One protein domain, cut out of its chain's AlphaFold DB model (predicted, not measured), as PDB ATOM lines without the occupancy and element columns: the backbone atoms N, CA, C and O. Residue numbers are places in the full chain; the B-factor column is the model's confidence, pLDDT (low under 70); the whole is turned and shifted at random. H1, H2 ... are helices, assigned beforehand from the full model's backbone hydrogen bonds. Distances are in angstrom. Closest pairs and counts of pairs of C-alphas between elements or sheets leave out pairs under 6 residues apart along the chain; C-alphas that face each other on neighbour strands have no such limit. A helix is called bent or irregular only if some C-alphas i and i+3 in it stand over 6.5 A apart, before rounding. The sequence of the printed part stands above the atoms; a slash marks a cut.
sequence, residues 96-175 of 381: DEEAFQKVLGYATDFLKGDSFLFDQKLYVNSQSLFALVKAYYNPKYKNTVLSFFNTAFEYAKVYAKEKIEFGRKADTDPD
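What this domain is: This is residues 96 to 175 of the 381 residues of an uncharacterized protein of Flavobacterium cheongpyeongense (UniProt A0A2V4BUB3). One long bent helix, H4, arches along one side of an elongated body; its first arm, H4a, makes a triangle with H1 and H3, while its second arm, H4b, runs on past them toward the end where the short helix H2 lies. Beyond the end of H4b, residues 161 to 175 swing out as a wide loop without a named element and fold back. The printed part has 80 residues with four named helices, in the order H1, H2, H3, H4, and no named strand; the class is all helix. It is compact, with a radius of gyration of the C-alphas of 13.4 A, and its C-alphas span 42 by 23 by 16 A.

How they stand to each other: The longest helix is H4, residues 142 to 160, assigned as one helix by its hydrogen bonds but bent: C-alphas 150 and 153 are 7.5 A apart. Its arms H4a, residues 142 to 150, and H4b, residues 153 to 160, stand at a steep tilt of 58 degrees. H4a and H3, residues 127 to 136, touch, with the C-alphas of Lys 142 and Tyr 136 closest at 4.4 A. They run opposite ways at a steep tilt of 46 degrees. H3 also touches H1, residues 97 to 110, the closest C-alphas being those of Ser 128 and Ala 107, 4.9 A apart. These two run opposite ways at a steep tilt of 44 degrees. H1 is near H4a and near H4b, with 9 and 5 pairs of C-alphas within 10 A. H2, residues 114 to 119, is close to H1 but not clearly touching: the closest C-alphas, those of Leu 117 and Phe 110, are 7.3 A apart, and the lines are about perpendicular at 79 degrees. H2 is apart from H3, H4a and H4b, and H3 is apart from H4b. In H1, H2, H3, H4a and H4b every O i to N i+4 pair is within hydrogen-bond range.

Where its parts are: H1 begins at C-alpha 97, (257.242, 245.947, 178.751), and is 19.8 A long. H2 has six residues. H3 measures 14.3 A and ends at C-alpha 136, (245.772, 248.029, 184.966). H4a measures 12.2 A and H4b 10.8 A, ending at C-alpha 160, (247.446, 272.914, 176.496).

The domain as a whole: The two C-alphas farthest apart are those of Pro 139 and Gly 167, at 42.5 A. The printed part has no cut. The links H1 to H2 and H3 to H4 are tight, and H2 to H3 is a short link. The mean pLDDT of the printed part is 90.0, and residues 163 to 170 are under 70.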
ATOM      1  N   ASP A  96     253.995 242.644 177.332       94.19
ATOM      2  CA  ASP A  96     255.429 242.924 177.226       94.19
ATOM      3  C   ASP A  96     255.732 244.372 177.627       94.19
ATOM      4  O   ASP A  96     254.932 245.267 177.367       94.19
ATOM      5  N   GLU A  97     256.893 244.609 178.250       94.31
ATOM      6  CA  GLU A  97     257.242 245.947 178.751       94.31
ATOM      7  C   GLU A  97     257.354 246.971 177.619       94.31
ATOM      8  O   GLU A  97     256.794 248.056 177.720       94.31
ATOM      9  N   GLU A  98     258.025 246.633 176.515       94.00
ATOM     10  CA  GLU A  98     258.193 247.575 175.402       94.00
ATOM     11  C   GLU A  98     256.843 247.877 174.732       94.00
ATOM     12  O   GLU A  98     256.573 249.015 174.349       94.00
ATOM     13  N   ALA A  99     255.969 246.870 174.640       94.38
ATOM     14  CA  ALA A  99     254.609 247.036 174.134       94.38
ATOM     15  C   ALA A  99     253.767 247.951 175.044       94.38
ATOM     16  O   ALA A  99     253.118 248.878 174.558       94.38
ATOM     17  N   PHE A 100     253.825 247.736 176.361       97.06
ATOM     18  CA  PHE A 100     253.154 248.582 177.345       97.06
ATOM     19  C   PHE A 100     253.647 250.033 177.276       97.06
ATOM     20  O   PHE A 100     252.828 250.944 177.171       97.06
ATOM     21  N   GLN A 101     254.965 250.258 177.245       96.94
ATOM     22  CA  GLN A 101     255.540 251.603 177.134       96.94
ATOM     23  C   GLN A 101     255.123 252.307 175.835       96.94
ATOM     24  O   GLN A 101     254.876 253.511 175.845       96.94
ATOM     25  N   LYS A 102     254.966 251.571 174.722       94.94
ATOM     26  CA  LYS A 102     254.443 252.136 173.466       94.94
ATOM     27  C   LYS A 102     253.003 252.643 173.633       94.94
ATOM     28  O   LYS A 102     252.688 253.741 173.184       94.94
ATOM     29  N   VAL A 103     252.138 251.876 174.301       96.38
ATOM     30  CA  VAL A 103     250.742 252.279 174.566       96.38
ATOM     31  C   VAL A 103     250.670 253.431 175.564       96.38
ATOM     32  O   VAL A 103     249.891 254.354 175.355       96.38
ATOM     33  N   LEU A 104     251.521 253.431 176.592       97.62
ATOM     34  CA  LEU A 104     251.649 254.549 177.527       97.62
ATOM     35  C   LEU A 104     252.079 255.840 176.814       97.62
ATOM     36  O   LEU A 104     251.527 256.904 177.089       97.62
ATOM     37  N   GLY A 105     253.016 255.743 175.866       96.31
ATOM     38  CA  GLY A 105     253.410 256.854 175.000       96.31
ATOM     39  C   GLY A 105     252.229 257.398 174.197       96.31
ATOM     40  O   GLY A 105     251.970 258.596 174.240       96.31
ATOM     41  N   TYR A 106     251.446 256.521 173.560       94.75
ATOM     42  CA  TYR A 106     250.238 256.933 172.840       94.75
ATOM     43  C   TYR A 106     249.195 257.593 173.743       94.75
ATOM     44  O   TYR A 106     248.660 258.634 173.385       94.75
ATOM     45  N   ALA A 107     248.926 257.035 174.921       96.62
ATOM     46  CA  ALA A 107     247.995 257.632 175.874       96.62
ATOM     47  C   ALA A 107     248.475 259.011 176.356       96.62
ATOM     48  O   ALA A 107     247.678 259.929 176.518       96.62
ATOM     49  N   THR A 108     249.787 259.174 176.538       96.50
ATOM     50  CA  THR A 108     250.401 260.465 176.876       96.50
ATOM     51  C   THR A 108     250.266 261.461 175.727       96.50
ATOM     52  O   THR A 108     249.934 262.616 175.966       96.50
ATOM     53  N   ASP A 109     250.480 261.024 174.484       94.12
ATOM     54  CA  ASP A 109     250.288 261.864 173.301       94.12
ATOM     55  C   ASP A 109     248.822 262.260 173.105       94.12
ATOM     56  O   ASP A 109     248.559 263.389 172.712       94.12
ATOM     57  N   PHE A 110     247.870 261.380 173.430       94.12
ATOM     58  CA  PHE A 110     246.445 261.703 173.381       94.12
ATOM     59  C   PHE A 110     246.086 262.864 174.319       94.12
ATOM     60  O   PHE A 110     245.403 263.793 173.908       94.12
ATOM     61  N   LEU A 111     246.621 262.879 175.548       95.56
ATOM     62  CA  LEU A 111     246.359 263.946 176.529       95.56
ATOM     63  C   LEU A 111     246.844 265.341 176.102       95.56
ATOM     64  O   LEU A 111     246.535 266.328 176.769       95.56
ATOM     65  N   LYS A 112     247.624 265.426 175.024       92.69
ATOM     66  CA  LYS A 112     248.095 266.686 174.445       92.69
ATOM     67  C   LYS A 112     247.045 267.371 173.563       92.69
ATOM     68  O   LYS A 112     247.214 268.541 173.227       92.69
ATOM     69  N   GLY A 113     245.976 266.658 173.213       90.25
ATOM     70  CA  GLY A 113     244.830 267.187 172.488       90.25
ATOM     71  C   GLY A 113     244.960 267.180 170.968       90.25
ATOM     72  O   GLY A 113     246.046 267.040 170.391       90.25
ATOM     73  N   ASP A 114     243.820 267.358 170.306       85.94
ATOM     74  CA  ASP A 114     243.674 267.178 168.857       85.94
ATOM     75  C   ASP A 114     244.558 268.112 168.034       85.94
ATOM     76  O   ASP A 114     245.153 267.694 167.038       85.94
ATOM     77  N   SER A 115     244.694 269.371 168.463       84.38
ATOM     78  CA  SER A 115     245.558 270.359 167.805       84.38
ATOM     79  C   SER A 115     247.000 269.857 167.704       84.38
ATOM     80  O   SER A 115     247.623 269.961 166.645       84.38
ATOM     81  N   PHE A 116     247.525 269.270 168.786       87.12
ATOM     82  CA  PHE A 116     248.868 268.699 168.799       87.12
ATOM     83  C   PHE A 116     248.973 267.483 167.890       87.12
ATOM     84  O   PHE A 116     249.892 267.409 167.072       87.12
ATOM     85  N   LEU A 117     248.041 266.538 168.022       88.50
ATOM     86  CA  LEU A 117     248.052 265.308 167.236       88.50
ATOM     87  C   LEU A 117     248.005 265.610 165.736       88.50
ATOM     88  O   LEU A 117     248.790 265.053 164.963       88.50
ATOM     89  N   PHE A 118     247.151 266.552 165.338       85.94
ATOM     90  CA  PHE A 118     247.038 267.021 163.964       85.94
ATOM     91  C   PHE A 118     248.344 267.649 163.464       85.94
ATOM     92  O   PHE A 118     248.870 267.241 162.423       85.94
ATOM     93  N   ASP A 119     248.903 268.607 164.208       84.44
ATOM     94  CA  ASP A 119     250.100 269.346 163.792       84.44
ATOM     95  C   ASP A 119     251.347 268.441 163.730       84.44
ATOM     96  O   ASP A 119     252.189 268.592 162.841       84.44
ATOM     97  N   GLN A 120     251.441 267.447 164.617       85.19
ATOM     98  CA  GLN A 120     252.513 266.446 164.615       85.19
ATOM     99  C   GLN A 120     252.258 265.264 163.670       85.19
ATOM    100  O   GLN A 120     253.114 264.386 163.538       85.19
ATOM    101  N   LYS A 121     251.103 265.227 162.992       87.50
ATOM    102  CA  LYS A 121     250.674 264.115 162.123       87.50
ATOM    103  C   LYS A 121     250.701 262.767 162.850       87.50
ATOM    104  O   LYS A 121     251.059 261.736 162.271       87.50
ATOM    105  N   LEU A 122     250.343 262.788 164.129       86.62
ATOM    106  CA  LEU A 122     250.247 261.611 164.974       86.62
ATOM    107  C   LEU A 122     248.840 261.030 164.858       86.62
ATOM    108  O   LEU A 122     247.848 261.680 165.166       86.62
ATOM    109  N   TYR A 123     248.760 259.772 164.435       86.06
ATOM    110  CA  TYR A 123     247.501 259.033 164.367       86.06
ATOM    111  C   TYR A 123     247.257 258.324 165.698       86.06
ATOM    112  O   TYR A 123     247.564 257.133 165.835       86.06
ATOM    113  N   VAL A 124     246.766 259.080 166.681       89.25
ATOM    114  CA  VAL A 124     246.467 258.619 168.043       89.25
ATOM    115  C   VAL A 124     245.018 258.945 168.383       89.25
ATOM    116  O   VAL A 124     244.525 259.989 167.977       89.25
ATOM    117  N   ASN A 125     244.336 258.057 169.106       89.12
ATOM    118  CA  ASN A 125     242.980 258.298 169.596       89.12
ATOM    119  C   ASN A 125     242.811 257.812 171.051       89.12
ATOM    120  O   ASN A 125     243.725 257.216 171.645       89.12
ATOM    121  N   SER A 126     241.624 258.053 171.611       90.38
ATOM    122  CA  SER A 126     241.297 257.774 173.011       90.38
ATOM    123  C   SER A 126     241.342 256.295 173.394       90.38
ATOM    124  O   SER A 126     241.532 255.981 174.568       90.38
ATOM    125  N   GLN A 127     241.270 255.361 172.434       91.81
ATOM    126  CA  GLN A 127     241.362 253.917 172.707       91.81
ATOM    127  C   GLN A 127     242.687 253.531 173.379       91.81
ATOM    128  O   GLN A 127     242.773 252.505 174.056       91.81
ATOM    129  N   SER A 128     243.714 254.379 173.265       94.75
ATOM    130  CA  SER A 128     244.952 254.254 174.035       94.75
ATOM    131  C   SER A 128     244.724 254.341 175.553       94.75
ATOM    132  O   SER A 128     245.310 253.551 176.296       94.75
ATOM    133  N   LEU A 129     243.823 255.211 176.024       96.75
ATOM    134  CA  LEU A 129     243.442 255.324 177.434       96.75
ATOM    135  C   LEU A 129     242.721 254.059 177.911       96.75
ATOM    136  O   LEU A 129     243.103 253.480 178.926       96.75
ATOM    137  N   PHE A 130     241.732 253.574 177.156       95.19
ATOM    138  CA  PHE A 130     240.999 252.344 177.487       95.19
ATOM    139  C   PHE A 130     241.908 251.106 177.497       95.19
ATOM    140  O   PHE A 130     241.745 250.210 178.329       95.19
ATOM    141  N   ALA A 131     242.918 251.061 176.627       95.50
ATOM    142  CA  ALA A 131     243.932 250.015 176.665       95.50
ATOM    143  C   ALA A 131     244.785 250.076 177.945       95.50
ATOM    144  O   ALA A 131     245.102 249.023 178.506       95.50
ATOM    145  N   LEU A 132     245.098 251.267 178.472       97.75
ATOM    146  CA  LEU A 132     245.739 251.390 179.788       97.75
ATOM    147  C   LEU A 132     244.834 250.889 180.919       97.75
ATOM    148  O   LEU A 132     245.321 250.195 181.811       97.75
ATOM    149  N   VAL A 133     243.523 251.146 180.862       96.88
ATOM    150  CA  VAL A 133     242.560 250.568 181.821       96.88
ATOM    151  C   VAL A 133     242.586 249.040 181.769       96.88
ATOM    152  O   VAL A 133     242.585 248.382 182.806       96.88
ATOM    153  N   LYS A 134     242.676 248.436 180.578       95.38
ATOM    154  CA  LYS A 134     242.845 246.976 180.448       95.38
ATOM    155  C   LYS A 134     244.176 246.510 181.048       95.38
ATOM    156  O   LYS A 134     244.205 245.508 181.763       95.38
ATOM    157  N   ALA A 135     245.260 247.250 180.807       96.50
ATOM    158  CA  ALA A 135     246.590 246.946 181.337       96.50
ATOM    159  C   ALA A 135     246.669 247.045 182.871       96.50
ATOM    160  O   ALA A 135     247.455 246.323 183.480       96.50
ATOM    161  N   TYR A 136     245.836 247.875 183.508       97.31
ATOM    162  CA  TYR A 136     245.772 248.029 184.966       97.31
ATOM    163  C   TYR A 136     245.613 246.706 185.726       97.31
ATOM    164  O   TYR A 136     246.205 246.521 186.791       97.31
ATOM    165  N   TYR A 137     244.816 245.777 185.189       95.69
ATOM    166  CA  TYR A 137     244.538 244.495 185.846       95.69
ATOM    167  C   TYR A 137     245.699 243.505 185.755       95.69
ATOM    168  O   TYR A 137     245.638 242.428 186.346       95.69
ATOM    169  N   ASN A 138     246.769 243.872 185.052       94.94
ATOM    170  CA  ASN A 138     248.036 243.183 185.132       94.94
ATOM    171  C   ASN A 138     248.867 243.761 186.295       94.94
ATOM    172  O   ASN A 138     249.241 244.939 186.247       94.94
ATOM    173  N   PRO A 139     249.227 242.955 187.315       95.81
ATOM    174  CA  PRO A 139     250.010 243.425 188.459       95.81
ATOM    175  C   PRO A 139     251.321 244.119 188.080       95.81
ATOM    176  O   PRO A 139     251.762 245.015 188.797       95.81
ATOM    177  N   LYS A 140     251.926 243.741 186.944       96.12
ATOM    178  CA  LYS A 140     253.163 244.338 186.432       96.12
ATOM    179  C   LYS A 140     253.004 245.823 186.088       96.12
ATOM    180  O   LYS A 140     253.925 246.600 186.315       96.12
ATOM    181  N   TYR A 141     251.843 246.216 185.565       97.44
ATOM    182  CA  TYR A 141     251.598 247.563 185.038       97.44
ATOM    183  C   TYR A 141     250.725 248.424 185.950       97.44
ATOM    184  O   TYR A 141     250.696 249.645 185.786       97.44
ATOM    185  N   LYS A 142     250.052 247.813 186.936       97.12
ATOM    186  CA  LYS A 142     249.089 248.465 187.833       97.12
ATOM    187  C   LYS A 142     249.577 249.812 188.376       97.12
ATOM    188  O   LYS A 142     248.890 250.814 188.212       97.12
ATOM    189  N   ASN A 143     250.770 249.863 188.969       97.81
ATOM    190  CA  ASN A 143     251.295 251.092 189.581       97.81
ATOM    191  C   ASN A 143     251.594 252.192 188.556       97.81
ATOM    192  O   ASN A 143     251.327 253.363 188.820       97.81
ATOM    193  N   THR A 144     252.112 251.831 187.383       98.25
ATOM    194  CA  THR A 144     252.386 252.798 186.316       98.25
ATOM    195  C   THR A 144     251.089 253.376 185.764       98.25
ATOM    196  O   THR A 144     250.980 254.588 185.603       98.25
ATOM    197  N   VAL A 145     250.074 252.530 185.549       98.31
ATOM    198  CA  VAL A 145     248.747 252.973 185.103       98.31
ATOM    199  C   VAL A 145     248.080 253.874 186.148       98.31
ATOM    200  O   VAL A 145     247.547 254.922 185.794       98.31
ATOM    201  N   LEU A 146     248.165 253.526 187.439       97.94
ATOM    202  CA  LEU A 146     247.690 254.390 188.528       97.94
ATOM    203  C   LEU A 146     248.371 255.757 188.507       97.94
ATOM    204  O   LEU A 146     247.702 256.784 188.577       97.94
ATOM    205  N   SER A 147     249.701 255.772 188.401       98.12
ATOM    206  CA  SER A 147     250.469 257.016 188.353       98.12
ATOM    207  C   SER A 147     250.092 257.868 187.142       98.12
ATOM    208  O   SER A 147     250.009 259.089 187.267       98.12
ATOM    209  N   PHE A 148     249.843 257.239 185.990       98.56
ATOM    210  CA  PHE A 148     249.397 257.924 184.783       98.56
ATOM    211  C   PHE A 148     248.046 258.608 185.010       98.56
ATOM    212  O   PHE A 148     247.963 259.827 184.902       98.56
ATOM    213  N   PHE A 149     247.004 257.864 185.403       98.44
ATOM    214  CA  PHE A 149     245.667 258.450 185.554       98.44
ATOM    215  C   PHE A 149     245.617 259.523 186.649       98.44
ATOM    216  O   PHE A 149     245.010 260.565 186.432       98.44
ATOM    217  N   ASN A 150     246.336 259.346 187.764       97.69
ATOM    218  CA  ASN A 150     246.412 260.354 188.830       97.69
ATOM    219  C   ASN A 150     247.077 261.673 188.402       97.69
ATOM    220  O   ASN A 150     246.885 262.690 189.061       97.69
ATOM    221  N   THR A 151     247.872 261.669 187.328       97.12
ATOM    222  CA  THR A 151     248.589 262.861 186.839       97.12
ATOM    223  C   THR A 151     248.087 263.359 185.483       97.12
ATOM    224  O   THR A 151     248.450 264.458 185.065       97.12
ATOM    225  N   ALA A 152     247.206 262.602 184.823       97.62
ATOM    226  CA  ALA A 152     246.725 262.861 183.468       97.62
ATOM    227  C   ALA A 152     246.064 264.237 183.306       97.62
ATOM    228  O   ALA A 152     246.323 264.936 182.328       97.62
ATOM    229  N   PHE A 153     245.244 264.659 184.272       98.06
ATOM    230  CA  PHE A 153     244.557 265.947 184.170       98.06
ATOM    231  C   PHE A 153     245.513 267.139 184.300       98.06
ATOM    232  O   PHE A 153     245.422 268.098 183.533       98.06
ATOM    233  N   GLU A 154     246.467 267.077 185.233       96.81
ATOM    234  CA  GLU A 154     247.517 268.096 185.336       96.81
ATOM    235  C   GLU A 154     248.380 268.132 184.079       96.81
ATOM    236  O   GLU A 154     248.676 269.210 183.566       96.81
ATOM    237  N   TYR A 155     248.720 266.962 183.538       95.56
ATOM    238  CA  TYR A 155     249.470 266.860 182.295       95.56
ATOM    239  C   TYR A 155     248.744 267.550 181.131       95.56
ATOM    240  O   TYR A 155     249.335 268.407 180.476       95.56
ATOM    241  N   ALA A 156     247.450 267.272 180.939       95.88
ATOM    242  CA  ALA A 156     246.639 267.928 179.913       95.88
ATOM    243  C   ALA A 156     246.599 269.459 180.104       95.88
ATOM    244  O   ALA A 156     246.794 270.217 179.153       95.88
ATOM    245  N   LYS A 157     246.415 269.941 181.346       94.25
ATOM    246  CA  LYS A 157     246.402 271.385 181.672       94.25
ATOM    247  C   LYS A 157     247.736 272.080 181.396       94.25
ATOM    248  O   LYS A 157     247.738 273.258 181.027       94.25
ATOM    249  N   VAL A 158     248.857 271.407 181.657       91.88
ATOM    250  CA  VAL A 158     250.199 271.930 181.366       91.88
ATOM    251  C   VAL A 158     250.403 271.987 179.861       91.88
ATOM    252  O   VAL A 158     250.748 273.049 179.348       91.88
ATOM    253  N   TYR A 159     250.112 270.886 179.169       87.31
ATOM    254  CA  TYR A 159     250.370 270.760 177.745       87.31
ATOM    255  C   TYR A 159     249.569 271.752 176.904       87.31
ATOM    256  O   TYR A 159     250.134 272.382 176.015       87.31
ATOM    257  N   ALA A 160     248.286 271.960 177.221       84.81
ATOM    258  CA  ALA A 160     247.446 272.914 176.496       84.81
ATOM    259  C   ALA A 160     248.125 274.289 176.350       84.81
ATOM    260  O   ALA A 160     248.058 274.904 175.290       84.81
ATOM    261  N   LYS A 161     248.865 274.721 177.384       83.62
ATOM    262  CA  LYS A 161     249.558 276.017 177.467       83.62
ATOM    263  C   LYS A 161     250.919 276.049 176.763       83.62
ATOM    264  O   LYS A 161     251.522 277.124 176.670       83.62
ATOM    265  N   GLU A 162     251.429 274.915 176.294       81.31
ATOM    266  CA  GLU A 162     252.692 274.834 175.565       81.31
ATOM    267  C   GLU A 162     252.516 275.291 174.112       81.31
ATOM    268  O   GLU A 162     251.517 275.022 173.449       81.31
ATOM    269  N   LYS A 163     253.500 276.029 173.586       68.75
ATOM    270  CA  LYS A 163     253.466 276.445 172.181       68.75
ATOM    271  C   LYS A 163     253.769 275.253 171.284       68.75
ATOM    272  O   LYS A 163     254.816 274.628 171.430       68.75
ATOM    273  N   ILE A 164     252.916 275.030 170.293       69.00
ATOM    274  CA  ILE A 164     253.158 274.037 169.249       69.00
ATOM    275  C   ILE A 164     254.196 274.600 168.261       69.00
ATOM    276  O   ILE A 164     254.152 275.779 167.895       69.00
ATOM    277  N   GLU A 165     255.138 273.752 167.830       61.62
ATOM    278  CA  GLU A 165     256.347 274.082 167.047       61.62
ATOM    279  C   GLU A 165     256.084 274.837 165.722       61.62
ATOM    280  O   GLU A 165     256.989 275.441 165.151       61.62
ATOM    281  N   PHE A 166     254.828 274.909 165.272       61.44
ATOM    282  CA  PHE A 166     254.394 275.611 164.058       61.44
ATOM    283  C   PHE A 166     253.836 277.022 164.302       61.44
ATOM    284  O   PHE A 166     253.095 277.564 163.481       61.44
ATOM    285  N   GLY A 167     254.182 277.647 165.431       56.22
ATOM    286  CA  GLY A 167     253.892 279.063 165.683       56.22
ATOM    287  C   GLY A 167     252.422 279.382 165.974       56.22
ATOM    288  O   GLY A 167     252.056 280.561 166.025       56.22
ATOM    289  N   ARG A 168     251.579 278.366 166.197       64.06
ATOM    290  CA  ARG A 168     250.224 278.562 166.726       64.06
ATOM    291  C   ARG A 168     250.290 279.015 168.183       64.06
ATOM    292  O   ARG A 168     251.219 278.690 168.924       64.06
ATOM    293  N   LYS A 169     249.305 279.820 168.590       63.31
ATOM    294  CA  LYS A 169     249.120 280.124 170.009       63.31
ATOM    295  C   LYS A 169     248.745 278.826 170.712       63.31
ATOM    296  O   LYS A 169     247.911 278.095 170.196       63.31
ATOM    297  N   ALA A 170     249.386 278.582 171.848       67.00
ATOM    298  CA  ALA A 170     248.966 277.543 172.769       67.00
ATOM    299  C   ALA A 170     247.494 277.748 173.140       67.00
ATOM    300  O   ALA A 170     247.054 278.901 173.285       67.00
ATOM    301  N   ASP A 171     246.766 276.652 173.305       73.00
ATOM    302  CA  ASP A 171     245.422 276.705 173.847       73.00
ATOM    303  C   ASP A 171     245.488 277.138 175.322       73.00
ATOM    304  O   ASP A 171     246.470 276.952 176.040       73.00
ATOM    305  N   THR A 172     244.459 277.827 175.807       79.12
ATOM    306  CA  THR A 172     244.453 278.245 177.219       79.12
ATOM    307  C   THR A 172     244.038 277.115 178.151       79.12
ATOM    308  O   THR A 172     244.415 277.121 179.325       79.12
ATOM    309  N   ASP A 173     243.273 276.162 177.624       88.81
ATOM    310  CA  ASP A 173     242.659 275.049 178.333       88.81
ATOM    311  C   ASP A 173     242.751 273.775 177.472       88.81
ATOM    312  O   ASP A 173     242.788 273.894 176.246       88.81
ATOM    313  N   PRO A 174     242.754 272.576 178.083       92.38
ATOM    314  CA  PRO A 174     242.588 271.323 177.349       92.38
ATOM    315  C   PRO A 174     241.290 271.321 176.537       92.38
ATOM    316  O   PRO A 174     240.294 271.922 176.958       92.38
ATOM    317  N   ASP A 175     241.283 270.622 175.405       91.19
ATOM    318  CA  ASP A 175     240.079 270.470 174.597       91.19
ATOM    319  C   ASP A 175     239.035 269.562 175.279       91.19
ATOM    320  O   ASP A 175     239.310 268.819 176.227       91.19
TER     321      ASP A 175